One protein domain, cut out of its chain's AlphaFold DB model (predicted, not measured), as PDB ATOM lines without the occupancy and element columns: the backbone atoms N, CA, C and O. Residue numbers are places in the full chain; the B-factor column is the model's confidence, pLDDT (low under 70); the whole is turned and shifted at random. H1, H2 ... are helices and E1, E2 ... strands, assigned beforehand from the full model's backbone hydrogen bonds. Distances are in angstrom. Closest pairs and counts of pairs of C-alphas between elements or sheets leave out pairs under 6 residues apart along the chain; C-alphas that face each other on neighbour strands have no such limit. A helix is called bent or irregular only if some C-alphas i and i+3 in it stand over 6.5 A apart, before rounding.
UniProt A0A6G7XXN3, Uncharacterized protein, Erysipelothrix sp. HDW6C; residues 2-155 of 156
ATOM      1  N   LEU A   2     -29.541  28.311  -5.017       89.00
ATOM      2  CA  LEU A   2     -28.989  27.648  -3.823       89.00
ATOM      3  C   LEU A   2     -29.747  26.369  -3.460       89.00
ATOM      4  O   LEU A   2     -29.129  25.335  -3.201       89.00
ATOM      5  N   GLN A   3     -31.079  26.414  -3.531       91.44
ATOM      6  CA  GLN A   3     -31.940  25.256  -3.284       91.44
ATOM      7  C   GLN A   3     -31.633  24.084  -4.233       91.44
ATOM      8  O   GLN A   3     -31.513  22.938  -3.805       91.44
ATOM      9  N   GLU A   4     -31.464  24.356  -5.529       89.19
ATOM     10  CA  GLU A   4     -31.141  23.328  -6.530       89.19
ATOM     11  C   GLU A   4     -29.778  22.688  -6.269       89.19
ATOM     12  O   GLU A   4     -29.619  21.473  -6.395       89.19
ATOM     13  N   ARG A   5     -28.790  23.497  -5.873       88.94
ATOM     14  CA  ARG A   5     -27.452  23.023  -5.520       88.94
ATOM     15  C   ARG A   5     -27.489  22.112  -4.300       88.94
ATOM     16  O   ARG A   5     -26.933  21.016  -4.362       88.94
ATOM     17  N   LEU A   6     -28.164  22.540  -3.237       92.00
ATOM     18  CA  LEU A   6     -28.362  21.740  -2.031       92.00
ATOM     19  C   LEU A   6     -29.051  20.409  -2.358       92.00
ATOM     20  O   LEU A   6     -28.543  19.346  -1.999       92.00
ATOM     21  N   ASN A   7     -30.142  20.464  -3.130       91.56
ATOM     22  CA  ASN A   7     -30.855  19.278  -3.598       91.56
ATOM     23  C   ASN A   7     -29.938  18.347  -4.384       91.56
ATOM     24  O   ASN A   7     -29.928  17.148  -4.132       91.56
ATOM     25  N   ARG A   8     -29.140  18.878  -5.312       89.50
ATOM     26  CA  ARG A   8     -28.213  18.079  -6.116       89.50
ATOM     27  C   ARG A   8     -27.165  17.389  -5.250       89.50
ATOM     28  O   ARG A   8     -26.923  16.208  -5.453       89.50
ATOM     29  N   VAL A   9     -26.551  18.094  -4.301       91.31
ATOM     30  CA  VAL A   9     -25.519  17.519  -3.419       91.31
ATOM     31  C   VAL A   9     -26.093  16.367  -2.595       91.31
ATOM     32  O   VAL A   9     -25.531  15.272  -2.591       91.31
ATOM     33  N   VAL A  10     -27.243  16.587  -1.958       91.62
ATOM     34  CA  VAL A  10     -27.861  15.593  -1.075       91.62
ATOM     35  C   VAL A  10     -28.475  14.440  -1.871       91.62
ATOM     36  O   VAL A  10     -28.258  13.282  -1.528       91.62
ATOM     37  N   ASN A  11     -29.176  14.707  -2.975       90.06
ATOM     38  CA  ASN A  11     -29.735  13.652  -3.829       90.06
ATOM     39  C   ASN A  11     -28.644  12.823  -4.502       90.06
ATOM     40  O   ASN A  11     -28.776  11.606  -4.563       90.06
ATOM     41  N   ASN A  12     -27.557  13.446  -4.970       89.06
ATOM     42  CA  ASN A  12     -26.436  12.694  -5.523       89.06
ATOM     43  C   ASN A  12     -25.875  11.746  -4.472       89.06
ATOM     44  O   ASN A  12     -25.737  10.570  -4.772       89.06
ATOM     45  N   HIS A  13     -25.645  12.213  -3.242       90.19
ATOM     46  CA  HIS A  13     -25.187  11.344  -2.160       90.19
ATOM     47  C   HIS A  13     -26.149  10.168  -1.911       90.19
ATOM     48  O   HIS A  13     -25.711   9.019  -1.896       90.19
ATOM     49  N   GLN A  14     -27.459  10.438  -1.827       85.88
ATOM     50  CA  GLN A  14     -28.492   9.404  -1.667       85.88
ATOM     51  C   GLN A  14     -28.515   8.376  -2.813       85.88
ATOM     52  O   GLN A  14     -28.818   7.215  -2.569       85.88
ATOM     53  N   MET A  15     -28.210   8.788  -4.049       80.94
ATOM     54  CA  MET A  15     -28.285   7.940  -5.250       80.94
ATOM     55  C   MET A  15     -26.969   7.221  -5.582       80.94
ATOM     56  O   MET A  15     -26.995   6.134  -6.150       80.94
ATOM     57  N   THR A  16     -25.814   7.824  -5.277       68.38
ATOM     58  CA  THR A  16     -24.485   7.248  -5.568       68.38
ATOM     59  C   THR A  16     -24.085   6.152  -4.592       68.38
ATOM     60  O   THR A  16     -23.196   5.355  -4.881       68.38
ATOM     61  N   CYS A  17     -24.740   6.098  -3.440       57.75
ATOM     62  CA  CYS A  17     -24.609   4.994  -2.518       57.75
ATOM     63  C   CYS A  17     -25.716   3.986  -2.835       57.75
ATOM     64  O   CYS A  17     -26.867   4.211  -2.487       57.75
ATOM     65  N   GLU A  18     -25.377   2.853  -3.452       49.38
ATOM     66  CA  GLU A  18     -26.268   1.694  -3.672       49.38
ATOM     67  C   GLU A  18     -26.709   1.010  -2.349       49.38
ATOM     68  O   GLU A  18     -26.955  -0.193  -2.287       49.38
ATOM     69  N   HIS A  19     -26.768   1.761  -1.248       51.62
ATOM     70  CA  HIS A  19     -26.940   1.260   0.099       51.62
ATOM     71  C   HIS A  19     -28.343   1.540   0.625       51.62
ATOM     72  O   HIS A  19     -28.858   2.650   0.559       51.62
ATOM     73  N   THR A  20     -28.899   0.543   1.302       56.78
ATOM     74  CA  THR A  20     -30.022   0.655   2.240       56.78
ATOM     75  C   THR A  20     -29.667   1.461   3.502       56.78
ATOM     76  O   THR A  20     -30.241   1.208   4.556       56.78
ATOM     77  N   ASN A  21     -28.679   2.361   3.449       68.25
ATOM     78  CA  ASN A  21     -28.206   3.090   4.621       68.25
ATOM     79  C   ASN A  21     -29.167   4.230   4.956       68.25
ATOM     80  O   ASN A  21     -29.657   4.935   4.077       68.25
ATOM     81  N   HIS A  22     -29.423   4.393   6.248       87.38
ATOM     82  CA  HIS A  22     -30.264   5.451   6.790       87.38
ATOM     83  C   HIS A  22     -29.337   6.584   7.202       87.38
ATOM     84  O   HIS A  22     -28.449   6.387   8.025       87.38
ATOM     85  N   TYR A  23     -29.484   7.753   6.596       91.50
ATOM     86  CA  TYR A  23     -28.584   8.872   6.847       91.50
ATOM     87  C   TYR A  23     -29.181   9.839   7.861       91.50
ATOM     88  O   TYR A  23     -30.376  10.138   7.821       91.50
ATOM     89  N   ILE A  24     -28.329  10.371   8.735       94.81
ATOM     90  CA  ILE A  24     -28.634  11.581   9.500       94.81
ATOM     91  C   ILE A  24     -27.764  12.715   8.955       94.81
ATOM     92  O   ILE A  24     -26.551  12.750   9.155       94.81
ATOM     93  N   TYR A  25     -28.388  13.618   8.200       95.56
ATOM     94  CA  TYR A  25     -27.736  14.783   7.614       95.56
ATOM     95  C   TYR A  25     -27.647  15.904   8.647       95.56
ATOM     96  O   TYR A  25     -28.657  16.375   9.161       95.56
ATOM     97  N   ILE A  26     -26.433  16.349   8.940       96.25
ATOM     98  CA  ILE A  26     -26.144  17.367   9.946       96.25
ATOM     99  C   ILE A  26     -25.832  18.672   9.223       96.25
ATOM    100  O   ILE A  26     -24.788  18.816   8.589       96.25
ATOM    101  N   LEU A  27     -26.756  19.621   9.291       95.62
ATOM    102  CA  LEU A  27     -26.735  20.845   8.500       95.62
ATOM    103  C   LEU A  27     -25.888  21.915   9.197       95.62
ATOM    104  O   LEU A  27     -26.322  22.518  10.182       95.62
ATOM    105  N   LYS A  28     -24.678  22.156   8.685       94.44
ATOM    106  CA  LYS A  28     -23.709  23.114   9.235       94.44
ATOM    107  C   LYS A  28     -23.759  24.445   8.487       94.44
ATOM    108  O   LYS A  28     -23.579  24.468   7.274       94.44
ATOM    109  N   GLY A  29     -24.002  25.540   9.213       92.44
ATOM    110  CA  GLY A  29     -24.148  26.885   8.631       92.44
ATOM    111  C   GLY A  29     -25.552  27.215   8.113       92.44
ATOM    112  O   GLY A  29     -25.708  28.105   7.285       92.44
ATOM    113  N   PHE A  30     -26.575  26.497   8.588       92.25
ATOM    114  CA  PHE A  30     -27.951  26.643   8.106       92.25
ATOM    115  C   PHE A  30     -28.874  27.430   9.038       92.25
ATOM    116  O   PHE A  30     -29.981  27.738   8.613       92.25
ATOM    117  N   SER A  31     -28.494  27.768  10.277       85.88
ATOM    118  CA  SER A  31     -29.436  28.341  11.263       85.88
ATOM    119  C   SER A  31     -30.176  29.584  10.779       85.88
ATOM    120  O   SER A  31     -31.374  29.695  11.023       85.88
ATOM    121  N   LYS A  32     -29.504  30.479  10.049       88.19
ATOM    122  CA  LYS A  32     -30.112  31.691   9.466       88.19
ATOM    123  C   LYS A  32     -30.743  31.473   8.086       88.19
ATOM    124  O   LYS A  32     -31.296  32.400   7.508       88.19
ATOM    125  N   LEU A  33     -30.661  30.255   7.557       87.56
ATOM    126  CA  LEU A  33     -31.132  29.876   6.224       87.56
ATOM    127  C   LEU A  33     -32.260  28.835   6.259       87.56
ATOM    128  O   LEU A  33     -32.793  28.515   5.200       87.56
ATOM    129  N   LYS A  34     -32.657  28.335   7.440       81.81
ATOM    130  CA  LYS A  34     -33.693  27.294   7.616       81.81
ATOM    131  C   LYS A  34     -35.029  27.643   6.957       81.81
ATOM    132  O   LYS A  34     -35.674  26.767   6.394       81.81
ATOM    133  N   ASP A  35     -35.419  28.915   7.000       83.69
ATOM    134  CA  ASP A  35     -36.692  29.376   6.429       83.69
ATOM    135  C   ASP A  35     -36.617  29.597   4.907       83.69
ATOM    136  O   ASP A  35     -37.642  29.760   4.248       83.69
ATOM    137  N   ARG A  36     -35.403  29.614   4.341       86.88
ATOM    138  CA  ARG A  36     -35.140  29.867   2.914       86.88
ATOM    139  C   ARG A  36     -34.754  28.605   2.151       86.88
ATOM    140  O   ARG A  36     -35.065  28.492   0.971       86.88
ATOM    141  N   LEU A  37     -34.053  27.682   2.805       88.69
ATOM    142  CA  LEU A  37     -33.502  26.475   2.203       88.69
ATOM    143  C   LEU A  37     -34.031  25.242   2.925       88.69
ATOM    144  O   LEU A  37     -33.921  25.123   4.144       88.69
ATOM    145  N   SER A  38     -34.536  24.288   2.151       87.25
ATOM    146  CA  SER A  38     -34.938  22.973   2.649       87.25
ATOM    147  C   SER A  38     -34.004  21.889   2.128       87.25
ATOM    148  O   SER A  38     -33.484  21.965   1.018       87.25
ATOM    149  N   VAL A  39     -33.768  20.862   2.932       88.75
ATOM    150  CA  VAL A  39     -33.022  19.673   2.504       88.75
ATOM    151  C   VAL A  39     -34.046  18.620   2.081       88.75
ATOM    152  O   VAL A  39     -35.085  18.530   2.733       88.75
ATOM    153  N   PRO A  40     -33.811  17.824   1.021       89.44
ATOM    154  CA  PRO A  40     -34.807  16.883   0.498       89.44
ATOM    155  C   PRO A  40     -34.906  15.591   1.337       89.44
ATOM    156  O   PRO A  40     -34.839  14.488   0.797       89.44
ATOM    157  N   VAL A  41     -35.020  15.726   2.660       91.12
ATOM    158  CA  VAL A  41     -35.204  14.645   3.641       91.12
ATOM    159  C   VAL A  41     -36.064  15.150   4.803       91.12
ATOM    160  O   VAL A  41     -36.207  16.358   4.993       91.12
ATOM    161  N   ASP A  42     -36.615  14.234   5.597       92.69
ATOM    162  CA  ASP A  42     -37.456  14.597   6.739       92.69
ATOM    163  C   ASP A  42     -36.638  15.320   7.826       92.69
ATOM    164  O   ASP A  42     -35.453  15.051   8.020       92.69
ATOM    165  N   ALA A  43     -37.258  16.231   8.578       94.06
ATOM    166  CA  ALA A  43     -36.628  16.767   9.783       94.06
ATOM    167  C   ALA A  43     -36.437  15.650  10.824       94.06
ATOM    168  O   ALA A  43     -37.236  14.716  10.904       94.06
ATOM    169  N   PHE A  44     -35.377  15.745  11.624       95.44
ATOM    170  CA  PHE A  44     -35.082  14.760  12.652       95.44
ATOM    171  C   PHE A  44     -36.207  14.675  13.683       95.44
ATOM    172  O   PHE A  44     -36.575  15.663  14.317       95.44
ATOM    173  N   ASP A  45     -36.685  13.454  13.888       93.56
ATOM    174  CA  ASP A  45     -37.622  13.091  14.936       93.56
ATOM    175  C   ASP A  45     -37.132  11.792  15.583       93.56
ATOM    176  O   ASP A  45     -37.000  10.753  14.929       93.56
ATOM    177  N   ALA A  46     -36.864  11.837  16.889       92.12
ATOM    178  CA  ALA A  46     -36.377  10.680  17.633       92.12
ATOM    179  C   ALA A  46     -37.354   9.489  17.577       92.12
ATOM    180  O   ALA A  46     -36.925   8.334  17.601       92.12
ATOM    181  N   SER A  47     -38.660   9.745  17.449       91.81
ATOM    182  CA  SER A  47     -39.678   8.699  17.304       91.81
ATOM    183  C   SER A  47     -39.607   7.975  15.953       91.81
ATOM    184  O   SER A  47     -40.111   6.858  15.818       91.81
ATOM    185  N   HIS A  48     -38.943   8.574  14.960       90.56
ATOM    186  CA  HIS A  48     -38.784   8.028  13.616       90.56
ATOM    187  C   HIS A  48     -37.464   7.281  13.405       90.56
ATOM    188  O   HIS A  48     -37.285   6.673  12.350       90.56
ATOM    189  N   ILE A  49     -36.567   7.232  14.397       91.50
ATOM    190  CA  ILE A  49     -35.277   6.530  14.277       91.50
ATOM    191  C   ILE A  49     -35.492   5.077  13.820       91.50
ATOM    192  O   ILE A  49     -34.890   4.635  12.841       91.50
ATOM    193  N   THR A  50     -36.434   4.356  14.429       90.31
ATOM    194  CA  THR A  50     -36.736   2.955  14.082       90.31
ATOM    195  C   THR A  50     -37.349   2.779  12.690       90.31
ATOM    196  O   THR A  50     -37.283   1.684  12.132       90.31
ATOM    197  N   GLN A  51     -37.911   3.842  12.100       88.31
ATOM    198  CA  GLN A  51     -38.442   3.824  10.733       88.31
ATOM    199  C   GLN A  51     -37.346   3.824   9.677       88.31
ATOM    200  O   GLN A  51     -37.654   3.568   8.513       88.31
ATOM    201  N   LYS A  52     -36.088   4.077  10.071       86.88
ATOM    202  CA  LYS A  52     -34.945   3.891   9.182       86.88
ATOM    203  C   LYS A  52     -35.091   4.732   7.901       86.88
ATOM    204  O   LYS A  52     -34.956   4.258   6.774       86.88
ATOM    205  N   LYS A  53     -35.422   6.009   8.085       88.88
ATOM    206  CA  LYS A  53     -35.564   6.998   7.011       88.88
ATOM    207  C   LYS A  53     -34.439   8.009   7.090       88.88
ATOM    208  O   LYS A  53     -33.930   8.282   8.169       88.88
ATOM    209  N   ASN A  54     -34.086   8.592   5.952       92.00
ATOM    210  CA  ASN A  54     -33.138   9.693   5.938       92.00
ATOM    211  C   ASN A  54     -33.755  10.902   6.638       92.00
ATOM    212  O   ASN A  54     -34.886  11.282   6.332       92.00
ATOM    213  N   MET A  55     -33.004  11.496   7.556       94.81
ATOM    214  CA  MET A  55     -33.431  12.665   8.313       94.81
ATOM    215  C   MET A  55     -32.359  13.750   8.279       94.81
ATOM    216  O   MET A  55     -31.189  13.464   8.024       94.81
ATOM    217  N   ALA A  56     -32.747  14.987   8.567       95.44
ATOM    218  CA  ALA A  56     -31.843  16.112   8.733       95.44
ATOM    219  C   ALA A  56     -32.044  16.811  10.075       95.44
ATOM    220  O   ALA A  56     -33.160  16.998  10.554       95.44
ATOM    221  N   ILE A  57     -30.941  17.255  10.656       95.38
ATOM    222  CA  ILE A  57     -30.896  18.069  11.863       95.38
ATOM    223  C   ILE A  57     -29.836  19.142  11.689       95.38
ATOM    224  O   ILE A  57     -28.889  18.939  10.936       95.38
ATOM    225  N   THR A  58     -29.942  20.282  12.363       94.81
ATOM    226  CA  THR A  58     -28.860  21.266  12.275       94.81
ATOM    227  C   THR A  58     -27.738  20.987  13.238       94.81
ATOM    228  O   THR A  58     -27.892  20.266  14.222       94.81
ATOM    229  N   TYR A  59     -26.576  21.537  12.915       94.50
ATOM    230  CA  TYR A  59     -25.362  21.321  13.681       94.50
ATOM    231  C   TYR A  59     -25.528  21.756  15.141       94.50
ATOM    232  O   TYR A  59     -25.067  21.079  16.052       94.50
ATOM    233  N   GLU A  60     -26.251  22.848  15.370       92.38
ATOM    234  CA  GLU A  60     -26.552  23.377  16.698       92.38
ATOM    235  C   GLU A  60     -27.412  22.412  17.519       92.38
ATOM    236  O   GLU A  60     -27.125  22.171  18.688       92.38
ATOM    237  N   ASP A  61     -28.432  21.812  16.909       93.19
ATOM    238  CA  ASP A  61     -29.295  20.843  17.587       93.19
ATOM    239  C   ASP A  61     -28.546  19.512  17.814       93.19
ATOM    240  O   ASP A  61     -28.667  18.899  18.875       93.19
ATOM    241  N   ALA A  62     -27.694  19.105  16.866       94.69
ATOM    242  CA  ALA A  62     -26.839  17.921  16.968       94.69
ATOM    243  C   ALA A  62     -25.764  18.038  18.065       94.69
ATOM    244  O   ALA A  62     -25.438  17.037  18.704       94.69
ATOM    245  N   LEU A  63     -25.238  19.243  18.321       92.81
ATOM    246  CA  LEU A  63     -24.330  19.515  19.447       92.81
ATOM    247  C   LEU A  63     -25.004  19.275  20.803       92.81
ATOM    248  O   LEU A  63     -24.335  18.940  21.776       92.81
ATOM    249  N   ASN A  64     -26.326  19.434  20.859       92.38
ATOM    250  CA  ASN A  64     -27.128  19.280  22.069       92.38
ATOM    251  C   ASN A  64     -27.780  17.894  22.186       92.38
ATOM    252  O   ASN A  64     -28.623  17.674  23.064       92.38
ATOM    253  N   PHE A  65     -27.421  16.945  21.316       93.44
ATOM    254  CA  PHE A  65     -27.920  15.584  21.422       93.44
ATOM    255  C   PHE A  65     -27.529  14.945  22.745       93.44
ATOM    256  O   PHE A  65     -26.367  14.894  23.139       93.44
ATOM    257  N   LYS A  66     -28.541  14.392  23.413       93.81
ATOM    258  CA  LYS A  66     -28.319  13.537  24.568       93.81
ATOM    259  C   LYS A  66     -27.697  12.221  24.114       93.81
ATOM    260  O   LYS A  66     -28.019  11.713  23.035       93.81
ATOM    261  N   THR A  67     -26.866  11.639  24.967       93.81
ATOM    262  CA  THR A  67     -26.164  10.378  24.704       93.81
ATOM    263  C   THR A  67     -27.111   9.249  24.287       93.81
ATOM    264  O   THR A  67     -26.768   8.448  23.423       93.81
ATOM    265  N   GLU A  68     -28.332   9.199  24.830       95.19
ATOM    266  CA  GLU A  68     -29.321   8.173  24.481       95.19
ATOM    267  C   GLU A  68     -29.789   8.275  23.022       95.19
ATOM    268  O   GLU A  68     -30.027   7.253  22.380       95.19
ATOM    269  N   ILE A  69     -29.892   9.494  22.481       95.31
ATOM    270  CA  ILE A  69     -30.258   9.717  21.075       95.31
ATOM    271  C   ILE A  69     -29.121   9.250  20.166       95.31
ATOM    272  O   ILE A  69     -29.373   8.557  19.182       95.31
ATOM    273  N   ILE A  70     -27.876   9.584  20.520       94.69
ATOM    274  CA  ILE A  70     -26.686   9.168  19.766       94.69
ATOM    275  C   ILE A  70     -26.604   7.640  19.726       94.69
ATOM    276  O   ILE A  70     -26.479   7.065  18.649       94.69
ATOM    277  N   HIS A  71     -26.756   6.969  20.872       94.75
ATOM    278  CA  HIS A  71     -26.798   5.505  20.911       94.75
ATOM    279  C   HIS A  71     -27.946   4.945  20.068       94.75
ATOM    280  O   HIS A  71     -27.720   4.041  19.275       94.75
ATOM    281  N   SER A  72     -29.148   5.524  20.149       94.56
ATOM    282  CA  SER A  72     -30.286   5.072  19.344       94.56
ATOM    283  C   SER A  72     -30.026   5.174  17.835       94.56
ATOM    284  O   SER A  72     -30.376   4.257  17.090       94.56
ATOM    285  N   LEU A  73     -29.376   6.249  17.378       93.94
ATOM    286  CA  LEU A  73     -28.958   6.409  15.983       93.94
ATOM    287  C   LEU A  73     -27.951   5.326  15.575       93.94
ATOM    288  O   LEU A  73     -28.149   4.660  14.558       93.94
ATOM    289  N   LEU A  74     -26.911   5.112  16.384       91.19
ATOM    290  CA  LEU A  74     -25.871   4.116  16.117       91.19
ATOM    291  C   LEU A  74     -26.427   2.682  16.118       91.19
ATOM    292  O   LEU A  74     -26.144   1.917  15.196       91.19
ATOM    293  N   ASP A  75     -27.283   2.340  17.083       93.19
ATOM    294  CA  ASP A  75     -27.935   1.028  17.203       93.19
ATOM    295  C   ASP A  75     -28.869   0.735  16.019       93.19
ATOM    296  O   ASP A  75     -29.047  -0.417  15.618       93.19
ATOM    297  N   ASN A  76     -29.451   1.778  15.418       92.31
ATOM    298  CA  ASN A  76     -30.273   1.667  14.212       92.31
ATOM    299  C   ASN A  76     -29.470   1.816  12.910       92.31
ATOM    300  O   ASN A  76     -30.070   1.881  11.834       92.31
ATOM    301  N   ALA A  77     -28.136   1.801  13.002       91.00
ATOM    302  CA  ALA A  77     -27.201   1.913  11.888       91.00
ATOM    303  C   ALA A  77     -27.390   3.191  11.053       91.00
ATOM    304  O   ALA A  77     -27.243   3.161   9.830       91.00
ATOM    305  N   TYR A  78     -27.717   4.312  11.710       92.25
ATOM    306  CA  TYR A  78     -27.679   5.607  11.042       92.25
ATOM    307  C   TYR A  78     -26.245   6.000  10.729       92.25
ATOM    308  O   TYR A  78     -25.365   5.927  11.587       92.25
ATOM    309  N   ASP A  79     -26.030   6.467   9.505       92.00
ATOM    310  CA  ASP A  79     -24.752   6.999   9.075       92.00
ATOM    311  C   ASP A  79     -24.772   8.538   9.095       92.00
ATOM    312  O   ASP A  79     -25.487   9.144   8.286       92.00
ATOM    313  N   PRO A  80     -24.036   9.195  10.011       93.88
ATOM    314  CA  PRO A  80     -24.012  10.647  10.083       93.88
ATOM    315  C   PRO A  80     -23.154  11.263   8.980       93.88
ATOM    316  O   PRO A  80     -22.006  10.870   8.762       93.88
ATOM    317  N   TRP A  81     -23.712  12.279   8.324       94.62
ATOM    318  CA  TRP A  81     -23.044  13.060   7.285       94.62
ATOM    319  C   TRP A  81     -23.252  14.546   7.519       94.62
ATOM    320  O   TRP A  81     -24.382  15.005   7.655       94.62
ATOM    321  N   VAL A  82     -22.173  15.320   7.514       95.88
ATOM    322  CA  VAL A  82     -22.250  16.777   7.615       95.88
ATOM    323  C   VAL A  82     -22.545  17.356   6.237       95.88
ATOM    324  O   VAL A  82     -21.825  17.080   5.285       95.88
ATOM    325  N   VAL A  83     -23.580  18.181   6.121       95.44
ATOM    326  CA  VAL A  83     -23.808  19.029   4.947       95.44
ATOM    327  C   VAL A  83     -23.233  20.399   5.276       95.44
ATOM    328  O   VAL A  83     -23.760  21.108   6.131       95.44
ATOM    329  N   ASP A  84     -22.119  20.738   4.638       94.50
ATOM    330  CA  ASP A  84     -21.350  21.945   4.916       94.50
ATOM    331  C   ASP A  84     -21.765  23.078   3.973       94.50
ATOM    332  O   ASP A  84     -21.499  23.046   2.765       94.50
ATOM    333  N   PHE A  85     -22.438  24.076   4.548       93.44
ATOM    334  CA  PHE A  85     -22.765  25.337   3.899       93.44
ATOM    335  C   PHE A  85     -21.839  26.430   4.437       93.44
ATOM    336  O   PHE A  85     -22.208  27.208   5.318       93.44
ATOM    337  N   ASN A  86     -20.613  26.484   3.916       89.81
ATOM    338  CA  ASN A  86     -19.694  27.584   4.183       89.81
ATOM    339  C   ASN A  86     -19.575  28.526   2.979       89.81
ATOM    340  O   ASN A  86     -18.967  28.190   1.962       89.81
ATOM    341  N   PHE A  87     -20.159  29.716   3.112       91.06
ATOM    342  CA  PHE A  87     -20.116  30.777   2.102       91.06
ATOM    343  C   PHE A  87     -19.175  31.935   2.487       91.06
ATOM    344  O   PHE A  87     -18.901  32.814   1.668       91.06
ATOM    345  N   PHE A  88     -18.657  31.940   3.719       91.94
ATOM    346  CA  PHE A  88     -17.919  33.053   4.323       91.94
ATOM    347  C   PHE A  88     -16.453  32.672   4.581       91.94
ATOM    348  O   PHE A  88     -16.083  31.502   4.519       91.94
ATOM    349  N   LEU A  89     -15.595  33.667   4.820       88.25
ATOM    350  CA  LEU A  89     -14.150  33.447   4.967       88.25
ATOM    351  C   LEU A  89     -13.757  32.959   6.370       88.25
ATOM    352  O   LEU A  89     -12.864  32.126   6.495       88.25
ATOM    353  N   ASP A  90     -14.453  33.430   7.407       86.25
ATOM    354  CA  ASP A  90     -13.995  33.311   8.803       86.25
ATOM    355  C   ASP A  90     -14.926  32.490   9.705       86.25
ATOM    356  O   ASP A  90     -14.788  32.487  10.928       86.25
ATOM    357  N   GLY A  91     -15.899  31.795   9.123       91.25
ATOM    358  CA  GLY A  91     -16.809  30.952   9.883       91.25
ATOM    359  C   GLY A  91     -18.148  30.758   9.203       91.25
ATOM    360  O   GLY A  91     -18.348  31.096   8.043       91.25
ATOM    361  N   TYR A  92     -19.086  30.210   9.956       93.75
ATOM    362  CA  TYR A  92     -20.429  29.915   9.491       93.75
ATOM    363  C   TYR A  92     -21.394  30.975   9.995       93.75
ATOM    364  O   TYR A  92     -21.310  31.380  11.152       93.75
ATOM    365  N   LEU A  93     -22.346  31.375   9.155       92.31
ATOM    366  CA  LEU A  93     -23.415  32.268   9.580       92.31
ATOM    367  C   LEU A  93     -24.318  31.554  10.597       92.31
ATOM    368  O   LEU A  93     -24.892  30.504  10.300       92.31
ATOM    369  N   ALA A  94     -24.438  32.145  11.782       92.00
ATOM    370  CA  ALA A  94     -25.230  31.652  12.895       92.00
ATOM    371  C   ALA A  94     -26.125  32.743  13.487       92.00
ATOM    372  O   ALA A  94     -25.862  33.940  13.373       92.00
ATOM    373  N   ALA A  95     -27.198  32.310  14.149       89.00
ATOM    374  CA  ALA A  95     -28.146  33.202  14.814       89.00
ATOM    375  C   ALA A  95     -27.723  33.635  16.227       89.00
ATOM    376  O   ALA A  95     -28.381  34.485  16.820       89.00
ATOM    377  N   THR A  96     -26.668  33.037  16.782       86.31
ATOM    378  CA  THR A  96     -26.241  33.230  18.171       86.31
ATOM    379  C   THR A  96     -24.721  33.299  18.272       86.31
ATOM    380  O   THR A  96     -24.013  32.688  17.470       86.31
ATOM    381  N   ASP A  97     -24.236  34.025  19.273       87.06
ATOM    382  CA  ASP A  97     -22.829  34.199  19.629       87.06
ATOM    383  C   ASP A  97     -22.356  33.212  20.708       87.06
ATOM    384  O   ASP A  97     -21.244  33.330  21.213       87.06
ATOM    385  N   ALA A  98     -23.164  32.202  21.040       87.94
ATOM    386  CA  ALA A  98     -22.883  31.218  22.090       87.94
ATOM    387  C   ALA A  98     -21.669  30.291  21.824       87.94
ATOM    388  O   ALA A  98     -21.472  29.310  22.545       87.94
ATOM    389  N   TYR A  99     -20.861  30.566  20.798       87.56
ATOM    390  CA  TYR A  99     -19.724  29.750  20.374       87.56
ATOM    391  C   TYR A  99     -18.387  30.414  20.729       87.56
ATOM    392  O   TYR A  99     -18.311  31.636  20.826       87.56
ATOM    393  N   PRO A 100     -17.294  29.636  20.877       83.38
ATOM    394  CA  PRO A 100     -15.999  30.168  21.316       83.38
ATOM    395  C   PRO A 100     -15.432  31.286  20.434       83.38
ATOM    396  O   PRO A 100     -14.665  32.121  20.906       83.38
ATOM    397  N   THR A 101     -15.788  31.285  19.149       86.31
ATOM    398  CA  THR A 101     -15.484  32.372  18.218       86.31
ATOM    399  C   THR A 101     -16.794  32.850  17.615       86.31
ATOM    400  O   THR A 101     -17.541  32.049  17.053       86.31
ATOM    401  N   ALA A 102     -17.074  34.142  17.766       91.06
ATOM    402  CA  ALA A 102     -18.241  34.794  17.201       91.06
ATOM    403  C   ALA A 102     -17.854  36.204  16.751       91.06
ATOM    404  O   ALA A 102     -17.452  37.041  17.561       91.06
ATOM    405  N   ILE A 103     -17.946  36.453  15.448       93.62
ATOM    406  CA  ILE A 103     -17.695  37.756  14.832       93.62
ATOM    407  C   ILE A 103     -19.053  38.311  14.390       93.62
ATOM    408  O   ILE A 103     -19.722  37.654  13.594       93.62
ATOM    409  N   PRO A 104     -19.495  39.481  14.879       93.31
ATOM    410  CA  PRO A 104     -20.763  40.069  14.451       93.31
ATOM    411  C   PRO A 104     -20.813  40.286  12.934       93.31
ATOM    412  O   PRO A 104     -19.860  40.804  12.353       93.31
ATOM    413  N   LEU A 105     -21.932  39.922  12.304       92.56
ATOM    414  CA  LEU A 105     -22.185  40.157  10.883       92.56
ATOM    415  C   LEU A 105     -23.678  40.405  10.651       92.56
ATOM    416  O   LEU A 105     -24.481  39.475  10.696       92.56
ATOM    417  N   ASN A 106     -24.037  41.657  10.361       87.19
ATOM    418  CA  ASN A 106     -25.417  42.094  10.134       87.19
ATOM    419  C   ASN A 106     -26.392  41.589  11.212       87.19
ATOM    420  O   ASN A 106     -26.357  42.045  12.353       87.19
ATOM    421  N   ASP A 107     -27.276  40.667  10.838       83.94
ATOM    422  CA  ASP A 107     -28.353  40.123  11.658       83.94
ATOM    423  C   ASP A 107     -27.971  38.805  12.364       83.94
ATOM    424  O   ASP A 107     -28.846  38.079  12.853       83.94
ATOM    425  N   GLY A 108     -26.678  38.478  12.407       90.25
ATOM    426  CA  GLY A 108     -26.144  37.272  13.023       90.25
ATOM    427  C   GLY A 108     -24.650  37.368  13.333       90.25
ATOM    428  O   GLY A 108     -24.096  38.447  13.556       90.25
ATOM    429  N   PHE A 109     -24.003  36.206  13.371       93.69
ATOM    430  CA  PHE A 109     -22.594  36.060  13.725       93.69
ATOM    431  C   PHE A 109     -21.914  35.062  12.793       93.69
ATOM    432  O   PHE A 109     -22.519  34.064  12.409       93.69
ATOM    433  N   LEU A 110     -20.648  35.297  12.464       94.38
ATOM    434  CA  LEU A 110     -19.768  34.274  11.914       94.38
ATOM    435  C   LEU A 110     -19.106  33.520  13.053       94.38
ATOM    436  O   LEU A 110     -18.423  34.119  13.885       94.38
ATOM    437  N   VAL A 111     -19.327  32.210  13.089       94.19
ATOM    438  CA  VAL A 111     -18.902  31.365  14.204       94.19
ATOM    439  C   VAL A 111     -18.116  30.157  13.729       94.19
ATOM    440  O   VAL A 111     -18.362  29.616  12.649       94.19
ATOM    441  N   THR A 112     -17.206  29.677  14.573       93.06
ATOM    442  CA  THR A 112     -16.638  28.333  14.421       93.06
ATOM    443  C   THR A 112     -17.365  27.384  15.358       93.06
ATOM    444  O   THR A 112     -17.295  27.530  16.581       93.06
ATOM    445  N   TYR A 113     -18.051  26.396  14.786       91.31
ATOM    446  CA  TYR A 113     -18.688  25.354  15.580       91.31
ATOM    447  C   TYR A 113     -17.641  24.436  16.232       91.31
ATOM    448  O   TYR A 113     -16.673  24.059  15.560       91.31
ATOM    449  N   PRO A 114     -17.831  24.034  17.502       91.88
ATOM    450  CA  PRO A 114     -17.055  22.946  18.094       91.88
ATOM    451  C   PRO A 114     -17.308  21.633  17.332       91.88
ATOM    452  O   PRO A 114     -18.368  21.491  16.727       91.88
ATOM    453  N   PRO A 115     -16.361  20.677  17.336       91.19
ATOM    454  CA  PRO A 115     -16.538  19.401  16.647       91.19
ATOM    455  C   PRO A 115     -17.656  18.551  17.276       91.19
ATOM    456  O   PRO A 115     -17.981  18.693  18.453       91.19
ATOM    457  N   LEU A 116     -18.227  17.640  16.482       91.75
ATOM    458  CA  LEU A 116     -19.167  16.618  16.945       91.75
ATOM    459  C   LEU A 116     -18.415  15.300  17.125       91.75
ATOM    460  O   LEU A 116     -18.188  14.587  16.152       91.75
ATOM    461  N   ASP A 117     -18.078  14.950  18.363       89.62
ATOM    462  CA  ASP A 117     -17.230  13.784  18.670       89.62
ATOM    463  C   ASP A 117     -17.805  12.434  18.191       89.62
ATOM    464  O   ASP A 117     -17.079  11.454  18.035       89.62
ATOM    465  N   TRP A 118     -19.117  12.364  17.955       90.19
ATOM    466  CA  TRP A 118     -19.819  11.161  17.497       90.19
ATOM    467  C   TRP A 118     -19.952  11.063  15.967       90.19
ATOM    468  O   TRP A 118     -20.475  10.071  15.457       90.19
ATOM    469  N   VAL A 119     -19.480  12.070  15.226       91.00
ATOM    470  CA  VAL A 119     -19.567  12.142  13.764       91.00
ATOM    471  C   VAL A 119     -18.167  12.002  13.164       91.00
ATOM    472  O   VAL A 119     -17.267  12.747  13.538       91.00
ATOM    473  N   PRO A 120     -17.938  11.090  12.204       85.06
ATOM    474  CA  PRO A 120     -16.632  10.979  11.565       85.06
ATOM    475  C   PRO A 120     -16.300  12.210  10.702       85.06
ATOM    476  O   PRO A 120     -17.003  12.477   9.729       85.06
ATOM    477  N   ASP A 121     -15.165  12.870  10.959       74.06
ATOM    478  CA  ASP A 121     -14.721  14.089  10.244       74.06
ATOM    479  C   ASP A 121     -14.739  13.975   8.709       74.06
ATOM    480  O   ASP A 121     -15.048  14.920   7.982       74.06
ATOM    481  N   ARG A 122     -14.418  12.788   8.183       79.62
ATOM    482  CA  ARG A 122     -14.322  12.535   6.734       79.62
ATOM    483  C   ARG A 122     -15.670  12.466   6.005       79.62
ATOM    484  O   ARG A 122     -15.671  12.357   4.782       79.62
ATOM    485  N   LYS A 123     -16.800  12.477   6.718       89.19
ATOM    486  CA  LYS A 123     -18.148  12.349   6.136       89.19
ATOM    487  C   LYS A 123     -18.803  13.714   5.985       89.19
ATOM    488  O   LYS A 123     -19.747  14.049   6.694       89.19
ATOM    489  N   THR A 124     -18.276  14.499   5.048       93.00
ATOM    490  CA  THR A 124     -18.754  15.857   4.777       93.00
ATOM    491  C   THR A 124     -19.116  16.029   3.304       93.00
ATOM    492  O   THR A 124     -18.339  15.688   2.414       93.00
ATOM    493  N   LEU A 125     -20.303  16.577   3.055       93.12
ATOM    494  CA  LEU A 125     -20.811  16.992   1.756       93.12
ATOM    495  C   LEU A 125     -20.710  18.511   1.657       93.12
ATOM    496  O   LEU A 125     -21.437  19.233   2.337       93.12
ATOM    497  N   PHE A 126     -19.820  18.997   0.800       92.88
ATOM    498  CA  PHE A 126     -19.632  20.431   0.599       92.88
ATOM    499  C   PHE A 126     -20.646  20.962  -0.413       92.88
ATOM    500  O   PHE A 126     -20.716  20.482  -1.546       92.88
ATOM    501  N   VAL A 127     -21.441  21.955  -0.003       92.56
ATOM    502  CA  VAL A 127     -22.406  22.621  -0.892       92.56
ATOM    503  C   VAL A 127     -21.677  23.485  -1.927       92.56
ATOM    504  O   VAL A 127     -22.049  23.503  -3.107       92.56
ATOM    505  N   PHE A 128     -20.612  24.155  -1.490       90.62
ATOM    506  CA  PHE A 128     -19.763  25.016  -2.307       90.62
ATOM    507  C   PHE A 128     -18.366  24.430  -2.492       90.62
ATOM    508  O   PHE A 128     -17.946  23.514  -1.785       90.62
ATOM    509  N   ASN A 129     -17.620  24.992  -3.439       84.12
ATOM    510  CA  ASN A 129     -16.199  24.708  -3.563       84.12
ATOM    511  C   ASN A 129     -15.441  25.197  -2.313       84.12
ATOM    512  O   ASN A 129     -15.600  26.339  -1.898       84.12
ATOM    513  N   GLN A 130     -14.591  24.341  -1.741       82.56
ATOM    514  CA  GLN A 130     -13.852  24.650  -0.511       82.56
ATOM    515  C   GLN A 130     -12.747  25.700  -0.686       82.56
ATOM    516  O   GLN A 130     -12.344  26.328   0.286       82.56
ATOM    517  N   VAL A 131     -12.212  25.843  -1.900       79.81
ATOM    518  CA  VAL A 131     -11.134  26.795  -2.209       79.81
ATOM    519  C   VAL A 131     -11.715  28.171  -2.503       79.81
ATOM    520  O   VAL A 131     -11.172  29.177  -2.062       79.81
ATOM    521  N   ASP A 132     -12.814  28.209  -3.256       80.31
ATOM    522  CA  ASP A 132     -13.492  29.452  -3.604       80.31
ATOM    523  C   ASP A 132     -15.001  29.223  -3.785       80.31
ATOM    524  O   ASP A 132     -15.445  28.852  -4.881       80.31
ATOM    525  N   PRO A 133     -15.803  29.457  -2.727       83.75
ATOM    526  CA  PRO A 133     -17.255  29.343  -2.791       83.75
ATOM    527  C   PRO A 133     -17.907  30.282  -3.818       83.75
ATOM    528  O   PRO A 133     -19.008  29.997  -4.288       83.75
ATOM    529  N   LEU A 134     -17.249  31.394  -4.173       86.31
ATOM    530  CA  LEU A 134     -17.806  32.451  -5.021       86.31
ATOM    531  C   LEU A 134     -17.575  32.210  -6.512       86.31
ATOM    532  O   LEU A 134     -18.365  32.670  -7.340       86.31
ATOM    533  N   ARG A 135     -16.548  31.428  -6.859       82.88
ATOM    534  CA  ARG A 135     -16.207  31.077  -8.246       82.88
ATOM    535  C   ARG A 135     -17.398  30.560  -9.047       82.88
ATOM    536  O   ARG A 135     -17.514  30.812 -10.244       82.88
ATOM    537  N   GLU A 136     -18.279  29.815  -8.394       77.00
ATOM    538  CA  GLU A 136     -19.449  29.204  -9.024       77.00
ATOM    539  C   GLU A 136     -20.550  30.215  -9.379       77.00
ATOM    540  O   GLU A 136     -21.445  29.887 -10.156       77.00
ATOM    541  N   PHE A 137     -20.456  31.438  -8.858       82.88
ATOM    542  CA  PHE A 137     -21.352  32.560  -9.137       82.88
ATOM    543  C   PHE A 137     -20.748  33.555 -10.139       82.88
ATOM    544  O   PHE A 137     -21.320  34.613 -10.377       82.88
ATOM    545  N   GLY A 138     -19.591  33.233 -10.733       81.56
ATOM    546  CA  GLY A 138     -18.904  34.118 -11.678       81.56
ATOM    547  C   GLY A 138     -18.299  35.366 -11.030       81.56
ATOM    548  O   GLY A 138     -17.874  36.273 -11.740       81.56
ATOM    549  N   VAL A 139     -18.246  35.408  -9.699       83.06
ATOM    550  CA  VAL A 139     -17.602  36.476  -8.943       83.06
ATOM    551  C   VAL A 139     -16.098  36.230  -8.980       83.06
ATOM    552  O   VAL A 139     -15.611  35.201  -8.515       83.06
ATOM    553  N   THR A 140     -15.366  37.153  -9.595       78.69
ATOM    554  CA  THR A 140     -13.904  37.068  -9.752       78.69
ATOM    555  C   THR A 140     -13.147  37.973  -8.790       78.69
ATOM    556  O   THR A 140     -11.930  37.857  -8.663       78.69
ATOM    557  N   GLU A 141     -13.851  38.907  -8.159       83.56
ATOM    558  CA  GLU A 141     -13.306  39.803  -7.148       83.56
ATOM    559  C   GLU A 141     -13.395  39.174  -5.755       83.56
ATOM    560  O   GLU A 141     -14.282  38.372  -5.460       83.56
ATOM    561  N   ALA A 142     -12.432  39.507  -4.899       85.31
ATOM    562  CA  ALA A 142     -12.427  39.033  -3.526       85.31
ATOM    563  C   ALA A 142     -13.461  39.829  -2.724       85.31
ATOM    564  O   ALA A 142     -13.199  40.976  -2.381       85.31
ATOM    565  N   LEU A 143     -14.605  39.206  -2.438       91.62
ATOM    566  CA  LEU A 143     -15.626  39.789  -1.571       91.62
ATOM    567  C   LEU A 143     -15.317  39.522  -0.098       91.62
ATOM    568  O   LEU A 143     -14.990  38.382   0.277       91.62
ATOM    569  N   ASP A 144     -15.479  40.551   0.727       92.88
ATOM    570  CA  ASP A 144     -15.449  40.424   2.181       92.88
ATOM    571  C   ASP A 144     -16.734  39.764   2.728       92.88
ATOM    572  O   ASP A 144     -17.652  39.397   1.991       92.88
ATOM    573  N   ASN A 145     -16.806  39.540   4.044       93.81
ATOM    574  CA  ASN A 145     -17.959  38.863   4.642       93.81
ATOM    575  C   ASN A 145     -19.262  39.684   4.574       93.81
ATOM    576  O   ASN A 145     -20.339  39.085   4.552       93.81
ATOM    577  N   GLN A 146     -19.181  41.016   4.528       93.88
ATOM    578  CA  GLN A 146     -20.345  41.889   4.386       93.88
ATOM    579  C   GLN A 146     -20.915  41.771   2.972       93.88
ATOM    580  O   GLN A 146     -22.098  41.478   2.800       93.88
ATOM    581  N   GLU A 147     -20.059  41.893   1.965       93.94
ATOM    582  CA  GLU A 147     -20.428  41.756   0.556       93.94
ATOM    583  C   GLU A 147     -20.944  40.342   0.246       93.94
ATOM    584  O   GLU A 147     -21.933  40.164  -0.467       93.94
ATOM    585  N   ARG A 148     -20.336  39.308   0.844       92.62
ATOM    586  CA  ARG A 148     -20.834  37.924   0.768       92.62
ATOM    587  C   ARG A 148     -22.214  37.773   1.394       92.62
ATOM    588  O   ARG A 148     -23.041  37.045   0.853       92.62
ATOM    589  N   TYR A 149     -22.477  38.432   2.521       92.19
ATOM    590  CA  TYR A 149     -23.799  38.393   3.139       92.19
ATOM    591  C   TYR A 149     -24.847  39.010   2.210       92.19
ATOM    592  O   TYR A 149     -25.896  38.406   1.991       92.19
ATOM    593  N   GLU A 150     -24.551  40.170   1.628       92.31
ATOM    594  CA  GLU A 150     -25.438  40.855   0.684       92.31
ATOM    595  C   GLU A 150     -25.697  40.002  -0.561       92.31
ATOM    596  O   GLU A 150     -26.855  39.777  -0.921       92.31
ATOM    597  N   LEU A 151     -24.647  39.419  -1.147       91.94
ATOM    598  CA  LEU A 151     -24.772  38.467  -2.248       91.94
ATOM    599  C   LEU A 151     -25.671  37.288  -1.858       91.94
ATOM    600  O   LEU A 151     -26.609  36.972  -2.586       91.94
ATOM    601  N   LEU A 152     -25.455  36.680  -0.689       90.94
ATOM    602  CA  LEU A 152     -26.272  35.571  -0.192       90.94
ATOM    603  C   LEU A 152     -27.760  35.939  -0.065       90.94
ATOM    604  O   LEU A 152     -28.619  35.076  -0.259       90.94
ATOM    605  N   GLN A 153     -28.102  37.196   0.234       89.25
ATOM    606  CA  GLN A 153     -29.502  37.644   0.248       89.25
ATOM    607  C   GLN A 153     -30.123  37.697  -1.154       89.25
ATOM    608  O   GLN A 153     -31.324  37.481  -1.287       89.25
ATOM    609  N   THR A 154     -29.324  37.935  -2.195       89.50
ATOM    610  CA  THR A 154     -29.797  37.961  -3.594       89.50
ATOM    611  C   THR A 154     -29.889  36.581  -4.243       89.50
ATOM    612  O   THR A 154     -30.554  36.417  -5.264       89.50
ATOM    613  N   LEU A 155     -29.216  35.586  -3.665       85.56
ATOM    614  CA  LEU A 155     -29.231  34.221  -4.163       85.56
ATOM    615  C   LEU A 155     -30.507  33.510  -3.684       85.56
ATOM    616  O   LEU A 155     -30.624  33.126  -2.518       85.56
TER     617      LEU A 155
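Overview. This is residues 2 to 155 of the 156 residues of an uncharacterized protein of Erysipelothrix sp. HDW6C (UniProt A0A6G7XXN3). A twisted parallel sheet of four strands, E2, E1, E3 and E7, has the short helices H2 and H4 side by side near the beginnings of E1 and E3, and past the other ends of these strands a small second sheet, E4, E6 and E5, with H5 beside it. The longest helix, H1, runs alongside the four-stranded sheet and comes closest to it at E7, while the short H3 packs on the sheet straight after E2. The printed part has 154 residues with five named helices and seven named strands, in the order H1 E1 H2 E2 H3 H4 E3 E4 E5 E6 E7 H5. The larger sheet runs E2, E1, E3, E7, all parallel, and the smaller one E4, E6, E5, all antiparallel; the class is mixed, helices and strands. The whole is compact, with a radius of gyration of the C-alphas of 15.9 A and spans of 47 by 34 by 27 A.

Along the chain. H1, residues 2 to 16, begins at C-alpha 2 at (-28.989, 27.648, -3.823) and is 21.0 A long. E1, residues 22 to 28, is 19.0 A long. H2, residues 46 to 51, is irregular: C-alphas 47 and 50 are 7.2 A apart. E2 is residues 55 to 58, H3 residues 59 to 63, and H4, residues 67 to 75, is 12.1 A long. E3, residues 78 to 84, begins at C-alpha 78 at (-27.679, 5.607, 11.042) and is 18.6 A long. E4 is residues 92 to 94, E5 residues 102 to 105, E6 residues 108 to 111 and E7 residues 124 to 126. H5, residues 145 to 154, is 14.4 A long and ends at C-alpha 154 at (-29.797, 37.961, -3.594).

Arrangement. In the larger sheet E1 and E3 are inner strands, parallel at 27 degrees, with N 26 and O 81 at 2.8 A, within hydrogen-bond range. E2, an edge strand, is parallel to E1 at 21 degrees, with N 25 and O 55 at 2.8 A. The other edge strand, E7, is parallel to E3 at 32 degrees, with N 125 and O 82 at 2.7 A. E1, H2 and E2 form a strand-helix-strand unit, two parallel neighbour strands with a helix between, and its crossover is left-handed. E2, H3 with H4, and E3 form a split unit, with E1 between the two strands in the sheet, and its crossover is right-handed. Residues 42 to 43 also pair, parallel, with residues 55 to 56 of E2. H1 only grazes this sheet, with residues 6 to 14; its closest C-alphas to E7 are those of Val 9 and Leu 125, 7.0 A apart. H3 is on the sheet at a height of 7.6 A. H4 stands up from the sheet, rising 43 degrees out of the local plane. H2 and H4 only just touch, with 3 pairs of C-alphas within 8 A, the closest Ile 49 and Leu 73 at 6.5 A, at a shallow tilt of 8 degrees, the same way. In the smaller sheet E6 is antiparallel to E4, with N 94 and O 109 at 2.8 A, and to E5, with N 103 and O 110 at 2.8 A; E5 and E6 are a hairpin. H5 only grazes this sheet, with residues 145 to 149; the closest C-alphas of E5 and H5 are those of Leu 105 and Gln 146, 7.0 A apart. H1 and H5 are apart. Every O i to N i+4 pair is within hydrogen-bond range in H1, H3, H4 and H5; in H2 0 of 2 are, beside 2 of 3 O i to N i+3 pairs.

Size, cuts and confidence. The two C-alphas farthest apart, those of Thr 50 and Glu 141, are 48.6 A apart, while those of Leu 2 and Leu 155 are 6.6 A apart. The printed part has no cut. The links E1 to H2, E6 to E7 and E7 to H5 are long. The mean pLDDT of the printed part is 89.0, and residues 16 to 21 are under 70.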